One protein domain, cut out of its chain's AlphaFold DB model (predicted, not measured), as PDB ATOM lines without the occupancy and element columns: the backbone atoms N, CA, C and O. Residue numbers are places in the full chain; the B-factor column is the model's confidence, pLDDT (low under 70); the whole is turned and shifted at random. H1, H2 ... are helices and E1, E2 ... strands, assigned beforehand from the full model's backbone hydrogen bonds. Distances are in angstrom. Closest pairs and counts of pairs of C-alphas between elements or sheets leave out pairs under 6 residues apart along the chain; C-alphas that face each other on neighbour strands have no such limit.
ATOM      1  N   GLN A   4     -34.865 -43.802 -27.552       74.06
ATOM      2  CA  GLN A   4     -36.279 -43.674 -27.893       74.06
ATOM      3  C   GLN A   4     -36.592 -42.402 -28.707       74.06
ATOM      4  O   GLN A   4     -37.459 -42.422 -29.577       74.06
ATOM      5  N   GLU A   5     -35.870 -41.303 -28.469       77.94
ATOM      6  CA  GLU A   5     -36.082 -40.028 -29.165       77.94
ATOM      7  C   GLU A   5     -35.434 -40.030 -30.557       77.94
ATOM      8  O   GLU A   5     -35.993 -39.485 -31.508       77.94
ATOM      9  N   GLU A   6     -34.286 -40.697 -30.701       77.00
ATOM     10  CA  GLU A   6     -33.636 -40.910 -31.998       77.00
ATOM     11  C   GLU A   6     -34.478 -41.822 -32.895       77.00
ATOM     12  O   GLU A   6     -34.772 -41.469 -34.039       77.00
ATOM     13  N   THR A   7     -34.972 -42.928 -32.333       83.00
ATOM     14  CA  THR A   7     -35.866 -43.866 -33.027       83.00
ATOM     15  C   THR A   7     -37.146 -43.167 -33.488       83.00
ATOM     16  O   THR A   7     -37.593 -43.342 -34.623       83.00
ATOM     17  N   PHE A   8     -37.719 -42.309 -32.639       84.25
ATOM     18  CA  PHE A   8     -38.911 -41.538 -32.981       84.25
ATOM     19  C   PHE A   8     -38.668 -40.559 -34.137       84.25
ATOM     20  O   PHE A   8     -39.478 -40.482 -35.060       84.25
ATOM     21  N   ARG A   9     -37.545 -39.829 -34.127       84.75
ATOM     22  CA  ARG A   9     -37.198 -38.881 -35.201       84.75
ATOM     23  C   ARG A   9     -36.948 -39.585 -36.531       84.75
ATOM     24  O   ARG A   9     -37.431 -39.107 -37.555       84.75
ATOM     25  N   GLN A  10     -36.236 -40.712 -36.517       88.31
ATOM     26  CA  GLN A  10     -36.005 -41.519 -37.718       88.31
ATOM     27  C   GLN A  10     -37.325 -42.021 -38.307       88.31
ATOM     28  O   GLN A  10     -37.567 -41.870 -39.504       88.31
ATOM     29  N   LYS A  11     -38.215 -42.538 -37.452       86.94
ATOM     30  CA  LYS A  11     -39.550 -42.981 -37.861       86.94
ATOM     31  C   LYS A  11     -40.370 -41.841 -38.466       86.94
ATOM     32  O   LYS A  11     -40.947 -41.992 -39.539       86.94
ATOM     33  N   LEU A  12     -40.382 -40.680 -37.813       88.38
ATOM     34  CA  LEU A  12     -41.104 -39.508 -38.297       88.38
ATOM     35  C   LEU A  12     -40.590 -39.039 -39.666       88.38
ATOM     36  O   LEU A  12     -41.392 -38.729 -40.548       88.38
ATOM     37  N   ALA A  13     -39.268 -39.001 -39.848       89.62
ATOM     38  CA  ALA A  13     -38.645 -38.624 -41.112       89.62
ATOM     39  C   ALA A  13     -39.044 -39.586 -42.240       89.62
ATOM     40  O   ALA A  13     -39.498 -39.131 -43.288       89.62
ATOM     41  N   ARG A  14     -38.977 -40.901 -41.988       90.12
ATOM     42  CA  ARG A  14     -39.394 -41.934 -42.947       90.12
ATOM     43  C   ARG A  14     -40.854 -41.769 -43.369       90.12
ATOM     44  O   ARG A  14     -41.142 -41.714 -44.557       90.12
ATOM     45  N   ILE A  15     -41.777 -41.647 -42.415       89.31
ATOM     46  CA  ILE A  15     -43.215 -41.509 -42.711       89.31
ATOM     47  C   ILE A  15     -43.491 -40.223 -43.492       89.31
ATOM     48  O   ILE A  15     -44.292 -40.219 -44.422       89.31
ATOM     49  N   THR A  16     -42.814 -39.131 -43.135       90.12
ATOM     50  CA  THR A  16     -42.945 -37.852 -43.845       90.12
ATOM     51  C   THR A  16     -42.480 -37.972 -45.294       90.12
ATOM     52  O   THR A  16     -43.131 -37.434 -46.186       90.12
ATOM     53  N   GLU A  17     -41.389 -38.699 -45.543       91.31
ATOM     54  CA  GLU A  17     -40.882 -38.952 -46.891       91.31
ATOM     55  C   GLU A  17     -41.843 -39.822 -47.712       91.31
ATOM     56  O   GLU A  17     -42.195 -39.447 -48.828       91.31
ATOM     57  N   LEU A  18     -42.342 -40.924 -47.143       88.94
ATOM     58  CA  LEU A  18     -43.323 -41.800 -47.798       88.94
ATOM     59  C   LEU A  18     -44.623 -41.053 -48.127       88.94
ATOM     60  O   LEU A  18     -45.155 -41.177 -49.229       88.94
ATOM     61  N   ALA A  19     -45.110 -40.237 -47.189       88.12
ATOM     62  CA  ALA A  19     -46.263 -39.376 -47.411       88.12
ATOM     63  C   ALA A  19     -46.008 -38.419 -48.583       88.12
ATOM     64  O   ALA A  19     -46.832 -38.343 -49.491       88.12
ATOM     65  N   ALA A  20     -44.852 -37.749 -48.607       87.50
ATOM     66  CA  ALA A  20     -44.498 -36.810 -49.666       87.50
ATOM     67  C   ALA A  20     -44.377 -37.482 -51.043       87.50
ATOM     68  O   ALA A  20     -44.835 -36.908 -52.031       87.50
ATOM     69  N   GLN A  21     -43.825 -38.699 -51.118       87.25
ATOM     70  CA  GLN A  21     -43.746 -39.480 -52.361       87.25
ATOM     71  C   GLN A  21     -45.128 -39.777 -52.958       87.25
ATOM     72  O   GLN A  21     -45.279 -39.811 -54.176       87.25
ATOM     73  N   GLN A  22     -46.141 -39.939 -52.107       83.06
ATOM     74  CA  GLN A  22     -47.528 -40.168 -52.512       83.06
ATOM     75  C   GLN A  22     -48.351 -38.874 -52.641       83.06
ATOM     76  O   GLN A  22     -49.553 -38.926 -52.885       83.06
ATOM     77  N   GLY A  23     -47.727 -37.700 -52.482       85.06
ATOM     78  CA  GLY A  23     -48.409 -36.408 -52.576       85.06
ATOM     79  C   GLY A  23     -49.176 -35.993 -51.318       85.06
ATOM     80  O   GLY A  23     -50.007 -35.090 -51.378       85.06
ATOM     81  N   TYR A  24     -48.894 -36.603 -50.166       86.12
ATOM     82  CA  TYR A  24     -49.469 -36.248 -48.869       86.12
ATOM     83  C   TYR A  24     -48.489 -35.461 -47.988       86.12
ATOM     84  O   TYR A  24     -47.270 -35.516 -48.127       86.12
ATOM     85  N   GLN A  25     -49.037 -34.740 -47.015       86.81
ATOM     86  CA  GLN A  25     -48.310 -34.068 -45.947       86.81
ATOM     87  C   GLN A  25     -48.742 -34.626 -44.595       86.81
ATOM     88  O   GLN A  25     -49.929 -34.637 -44.261       86.81
ATOM     89  N   LEU A  26     -47.770 -35.024 -43.781       86.69
ATOM     90  CA  LEU A  26     -48.008 -35.453 -42.410       86.69
ATOM     91  C   LEU A  26     -48.206 -34.230 -41.497       86.69
ATOM     92  O   LEU A  26     -47.361 -33.337 -41.444       86.69
ATOM     93  N   LYS A  27     -49.319 -34.176 -40.757       84.75
ATOM     94  CA  LYS A  27     -49.620 -33.105 -39.792       84.75
ATOM     95  C   LYS A  27     -50.014 -33.664 -38.430       84.75
ATOM     96  O   LYS A  27     -50.729 -34.655 -38.327       84.75
ATOM     97  N   VAL A  28     -49.607 -32.964 -37.372       80.88
ATOM     98  CA  VAL A  28     -50.034 -33.247 -35.993       80.88
ATOM     99  C   VAL A  28     -51.422 -32.656 -35.754       80.88
ATOM    100  O   VAL A  28     -51.658 -31.471 -36.012       80.88
ATOM    101  N   LYS A  29     -52.355 -33.449 -35.224       73.31
ATOM    102  CA  LYS A  29     -53.682 -32.969 -34.829       73.31
ATOM    103  C   LYS A  29     -53.615 -32.414 -33.405       73.31
ATOM    104  O   LYS A  29     -53.570 -33.153 -32.433       73.31
ATOM    105  N   ARG A  30     -53.683 -31.085 -33.278       64.44
ATOM    106  CA  ARG A  30     -53.532 -30.345 -32.006       64.44
ATOM    107  C   ARG A  30     -54.507 -30.757 -30.883       64.44
ATOM    108  O   ARG A  30     -54.218 -30.493 -29.725       64.44
ATOM    109  N   TYR A  31     -55.637 -31.386 -31.222       64.56
ATOM    110  CA  TYR A  31     -56.688 -31.814 -30.281       64.56
ATOM    111  C   TYR A  31     -56.714 -33.323 -30.003       64.56
ATOM    112  O   TYR A  31     -57.572 -33.782 -29.257       64.56
ATOM    113  N   HIS A  32     -55.806 -34.103 -30.595       58.81
ATOM    114  CA  HIS A  32     -55.647 -35.516 -30.267       58.81
ATOM    115  C   HIS A  32     -54.238 -35.719 -29.710       58.81
ATOM    116  O   HIS A  32     -53.280 -35.476 -30.443       58.81
ATOM    117  N   PRO A  33     -54.079 -36.182 -28.459       56.03
ATOM    118  CA  PRO A  33     -52.765 -36.285 -27.816       56.03
ATOM    119  C   PRO A  33     -51.778 -37.206 -28.557       56.03
ATOM    120  O   PRO A  33     -50.578 -37.110 -28.326       56.03
ATOM    121  N   TYR A  34     -52.265 -38.039 -29.486       61.97
ATOM    122  CA  TYR A  34     -51.465 -38.970 -30.291       61.97
ATOM    123  C   TYR A  34     -51.851 -38.995 -31.780       61.97
ATOM    124  O   TYR A  34     -51.441 -39.892 -32.510       61.97
ATOM    125  N   GLY A  35     -52.680 -38.048 -32.231       73.25
ATOM    126  CA  GLY A  35     -53.282 -38.112 -33.563       73.25
ATOM    127  C   GLY A  35     -52.398 -37.462 -34.612       73.25
ATOM    128  O   GLY A  35     -52.230 -36.239 -34.617       73.25
ATOM    129  N   TRP A  36     -51.887 -38.273 -35.525       81.62
ATOM    130  CA  TRP A  36     -51.298 -37.806 -36.770       81.62
ATOM    131  C   TRP A  36     -52.351 -37.897 -37.869       81.62
ATOM    132  O   TRP A  36     -53.290 -38.686 -37.781       81.62
ATOM    133  N   LYS A  37     -52.229 -37.053 -38.887       81.88
ATOM    134  CA  LYS A  37     -53.083 -37.126 -40.068       81.88
ATOM    135  C   LYS A  37     -52.285 -36.878 -41.329       81.88
ATOM    136  O   LYS A  37     -51.381 -36.036 -41.331       81.88
ATOM    137  N   LEU A  38     -52.665 -37.557 -42.399       81.81
ATOM    138  CA  LEU A  38     -52.250 -37.197 -43.744       81.81
ATOM    139  C   LEU A  38     -53.212 -36.149 -44.309       81.81
ATOM    140  O   LEU A  38     -54.415 -36.179 -44.057       81.81
ATOM    141  N   VAL A  39     -52.675 -35.173 -45.031       79.88
ATOM    142  CA  VAL A  39     -53.465 -34.193 -45.783       79.88
ATOM    143  C   VAL A  39     -52.883 -34.052 -47.178       79.88
ATOM    144  O   VAL A  39     -51.665 -34.101 -47.328       79.88
ATOM    145  N   THR A  40     -53.709 -33.846 -48.195       79.81
ATOM    146  CA  THR A  40     -53.199 -33.448 -49.509       79.81
ATOM    147  C   THR A  40     -52.858 -31.950 -49.473       79.81
ATOM    148  O   THR A  40     -53.503 -31.173 -48.758       79.81
ATOM    149  N   PRO A  41     -51.810 -31.498 -50.180       72.25
ATOM    150  CA  PRO A  41     -51.480 -30.077 -50.257       72.25
ATOM    151  C   PRO A  41     -52.576 -29.273 -50.973       72.25
ATOM    152  O   PRO A  41     -52.730 -28.086 -50.692       72.25
ATOM    153  N   GLU A  42     -53.353 -29.918 -51.850       70.94
ATOM    154  CA  GLU A  42     -54.450 -29.291 -52.597       70.94
ATOM    155  C   GLU A  42     -55.759 -29.213 -51.797       70.94
ATOM    156  O   GLU A  42     -56.494 -28.233 -51.920       70.94
ATOM    157  N   GLN A  43     -56.040 -30.190 -50.925       57.91
ATOM    158  CA  GLN A  43     -57.218 -30.198 -50.057       57.91
ATOM    159  C   GLN A  43     -56.773 -30.450 -48.611       57.91
ATOM    160  O   GLN A  43     -56.422 -31.555 -48.218       57.91
ATOM    161  N   GLY A  44     -56.776 -29.403 -47.776       57.62
ATOM    162  CA  GLY A  44     -56.223 -29.419 -46.406       57.62
ATOM    163  C   GLY A  44     -56.756 -30.500 -45.437       57.62
ATOM    164  O   GLY A  44     -56.252 -30.613 -44.310       57.62
ATOM    165  N   ALA A  45     -57.744 -31.285 -45.855       56.66
ATOM    166  CA  ALA A  45     -58.042 -32.640 -45.410       56.66
ATOM    167  C   ALA A  45     -58.801 -33.324 -46.560       56.66
ATOM    168  O   ALA A  45     -59.880 -32.863 -46.921       56.66
ATOM    169  N   ASP A  46     -58.233 -34.366 -47.159       55.50
ATOM    170  CA  ASP A  46     -58.917 -35.114 -48.211       55.50
ATOM    171  C   ASP A  46     -59.913 -36.080 -47.554       55.50
ATOM    172  O   ASP A  46     -59.514 -36.963 -46.793       55.50
ATOM    173  N   GLU A  47     -61.210 -35.908 -47.823       55.06
ATOM    174  CA  GLU A  47     -62.287 -36.807 -47.363       55.06
ATOM    175  C   GLU A  47     -62.158 -38.229 -47.946       55.06
ATOM    176  O   GLU A  47     -62.873 -39.134 -47.524       55.06
ATOM    177  N   ARG A  48     -61.247 -38.444 -48.909       59.00
ATOM    178  CA  ARG A  48     -60.990 -39.752 -49.530       59.00
ATOM    179  C   ARG A  48     -59.954 -40.596 -48.802       59.00
ATOM    180  O   ARG A  48     -59.770 -41.757 -49.167       59.00
ATOM    181  N   LEU A  49     -59.267 -40.045 -47.804       65.06
ATOM    182  CA  LEU A  49     -58.389 -40.851 -46.969       65.06
ATOM    183  C   LEU A  49     -59.249 -41.761 -46.081       65.06
ATOM    184  O   LEU A  49     -60.181 -41.267 -45.444       65.06
ATOM    185  N   PRO A  50     -58.956 -43.072 -45.999       65.56
ATOM    186  CA  PRO A  50     -59.643 -43.934 -45.046       65.56
ATOM    187  C   PRO A  50     -59.473 -43.371 -43.629       65.56
ATOM    188  O   PRO A  50     -58.427 -42.796 -43.318       65.56
ATOM    189  N   ASP A  51     -60.471 -43.555 -42.758       61.31
ATOM    190  CA  ASP A  51     -60.485 -43.036 -41.374       61.31
ATOM    191  C   ASP A  51     -59.165 -43.289 -40.613       61.31
ATOM    192  O   ASP A  51     -58.735 -42.471 -39.803       61.31
ATOM    193  N   LEU A  52     -58.471 -44.384 -40.940       56.97
ATOM    194  CA  LEU A  52     -57.148 -44.751 -40.423       56.97
ATOM    195  C   LEU A  52     -56.017 -43.780 -40.816       56.97
ATOM    196  O   LEU A  52     -55.169 -43.473 -39.986       56.97
ATOM    197  N   ALA A  53     -56.003 -43.261 -42.045       60.59
ATOM    198  CA  ALA A  53     -55.025 -42.269 -42.507       60.59
ATOM    199  C   ALA A  53     -55.401 -40.832 -42.081       60.59
ATOM    200  O   ALA A  53     -54.538 -39.949 -41.984       60.59
ATOM    201  N   ALA A  54     -56.685 -40.607 -41.785       61.78
ATOM    202  CA  ALA A  54     -57.202 -39.347 -41.263       61.78
ATOM    203  C   ALA A  54     -57.038 -39.211 -39.731       61.78
ATOM    204  O   ALA A  54     -56.852 -38.090 -39.241       61.78
ATOM    205  N   TYR A  55     -57.085 -40.321 -38.977       65.44
ATOM    206  CA  TYR A  55     -57.111 -40.344 -37.504       65.44
ATOM    207  C   TYR A  55     -56.291 -41.482 -36.856       65.44
ATOM    208  O   TYR A  55     -56.712 -42.055 -35.851       65.44
ATOM    209  N   GLY A  56     -55.110 -41.791 -37.394       70.75
ATOM    210  CA  GLY A  56     -54.268 -42.905 -36.940       70.75
ATOM    211  C   GLY A  56     -53.066 -42.527 -36.068       70.75
ATOM    212  O   GLY A  56     -52.704 -41.356 -35.895       70.75
ATOM    213  N   THR A  57     -52.414 -43.559 -35.531       83.44
ATOM    214  CA  THR A  57     -51.054 -43.449 -34.983       83.44
ATOM    215  C   THR A  57     -50.024 -43.357 -36.119       83.44
ATOM    216  O   THR A  57     -50.341 -43.613 -37.279       83.44
ATOM    217  N   LEU A  58     -48.761 -43.031 -35.805       83.94
ATOM    218  CA  LEU A  58     -47.679 -43.110 -36.801       83.94
ATOM    219  C   LEU A  58     -47.542 -44.520 -37.393       83.94
ATOM    220  O   LEU A  58     -47.192 -44.640 -38.558       83.94
ATOM    221  N   GLU A  59     -47.814 -45.568 -36.613       84.44
ATOM    222  CA  GLU A  59     -47.758 -46.960 -37.076       84.44
ATOM    223  C   GLU A  59     -48.858 -47.281 -38.082       84.44
ATOM    224  O   GLU A  59     -48.589 -47.903 -39.105       84.44
ATOM    225  N   ASP A  60     -50.082 -46.817 -37.828       82.81
ATOM    226  CA  ASP A  60     -51.190 -47.022 -38.762       82.81
ATOM    227  C   ASP A  60     -50.960 -46.276 -40.077       82.81
ATOM    228  O   ASP A  60     -51.209 -46.827 -41.147       82.81
ATOM    229  N   ILE A  61     -50.448 -45.042 -39.998       84.69
ATOM    230  CA  ILE A  61     -50.111 -44.235 -41.175       84.69
ATOM    231  C   ILE A  61     -48.964 -44.874 -41.959       84.69
ATOM    232  O   ILE A  61     -49.040 -44.951 -43.179       84.69
ATOM    233  N   GLU A  62     -47.914 -45.334 -41.275       86.50
ATOM    234  CA  GLU A  62     -46.788 -46.028 -41.904       86.50
ATOM    235  C   GLU A  62     -47.258 -47.278 -42.645       86.50
ATOM    236  O   GLU A  62     -46.955 -47.423 -43.825       86.50
ATOM    237  N   ARG A  63     -48.050 -48.134 -41.984       85.12
ATOM    238  CA  ARG A  63     -48.607 -49.342 -42.601       85.12
ATOM    239  C   ARG A  63     -49.451 -48.998 -43.824       85.12
ATOM    240  O   ARG A  63     -49.251 -49.595 -44.872       85.12
ATOM    241  N   TRP A  64     -50.342 -48.014 -43.709       85.06
ATOM    242  CA  TRP A  64     -51.193 -47.609 -44.824       85.06
ATOM    243  C   TRP A  64     -50.377 -47.080 -46.013       85.06
ATOM    244  O   TRP A  64     -50.641 -47.452 -47.151       85.06
ATOM    245  N   LEU A  65     -49.362 -46.244 -45.760       85.25
ATOM    246  CA  LEU A  65     -48.468 -45.749 -46.809       85.25
ATOM    247  C   LEU A  65     -47.705 -46.896 -47.484       85.25
ATOM    248  O   LEU A  65     -47.542 -46.870 -48.702       85.25
ATOM    249  N   ASP A  66     -47.258 -47.888 -46.714       85.88
ATOM    250  CA  ASP A  66     -46.559 -49.066 -47.232       85.88
ATOM    251  C   ASP A  66     -47.480 -49.926 -48.113       85.88
ATOM    252  O   ASP A  66     -47.098 -50.277 -49.225       85.88
ATOM    253  N   GLU A  67     -48.730 -50.154 -47.691       84.69
ATOM    254  CA  GLU A  67     -49.754 -50.868 -48.473       84.69
ATOM    255  C   GLU A  67     -50.099 -50.162 -49.794       84.69
ATOM    256  O   GLU A  67     -50.420 -50.820 -50.781       84.69
ATOM    257  N   GLN A  68     -50.039 -48.826 -49.844       79.69
ATOM    258  CA  GLN A  68     -50.237 -48.083 -51.095       79.69
ATOM    259  C   GLN A  68     -49.042 -48.209 -52.053       79.69
ATOM    260  O   GLN A  68     -49.232 -48.199 -53.268       79.69
ATOM    261  N   LEU A  69     -47.817 -48.313 -51.527       78.25
ATOM    262  CA  LEU A  69     -46.596 -48.457 -52.333       78.25
ATOM    263  C   LEU A  69     -46.365 -49.898 -52.795       78.25
ATOM    264  O   LEU A  69     -45.879 -50.113 -53.903       78.25
ATOM    265  N   ASN A  70     -46.725 -50.867 -51.957       79.94
ATOM    266  CA  ASN A  70     -46.644 -52.297 -52.222       79.94
ATOM    267  C   ASN A  70     -48.030 -52.922 -52.019       79.94
ATOM    268  O   ASN A  70     -48.256 -53.600 -51.011       79.94
TER     269      ASN A  70
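What this domain is: This is residues 4 to 70 of the 76 residues of an uncharacterized protein of Nocardia panacis (UniProt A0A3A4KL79). The strand hairpin E1 E2 packs on two helices, E1 on H1 and E2 on H3, while H1 and H3 run the same way at 34 degrees and the short helix H2 packs on E2 and H3. The 67 printed residues, mostly helix by class, run H1, E1, E2, H2, H3; the sheet E1 - E2 is antiparallel. The whole is compact, radius of gyration of the C-alphas 11.3 A, spanning 33 by 31 by 18 A.

Where its parts are: H1, residues 4 to 21, is 25.9 A long from C-alpha 4 at (-36.279, -43.674, -27.893). E1 is residues 25 to 28, E2 36 to 39, H2 51 to 54. H3, residues 58 to 69, is 16.5 A long and ends with C-alpha 69 at (-46.596, -48.457, -52.333).

How they stand to each other: H1 touches H3 with residues 12 to 19 alone, closest C-alphas Ile 15 and Glu 62, 5.8 A, at a shallow tilt of 34 degrees, only just short of steep. In the hairpin, N 25 and O 39 are 2.7 A apart, within hydrogen-bond range. H2 touches H3; H1 and H2 are apart. In H1 and H3 every O i to N i+4 pair is within range; H2 is too short for one.

The domain as a whole: The printed part has no cut. The link E2 to H2 is long. Residues 30 to 34 and 43 to 55 have pLDDT under 70.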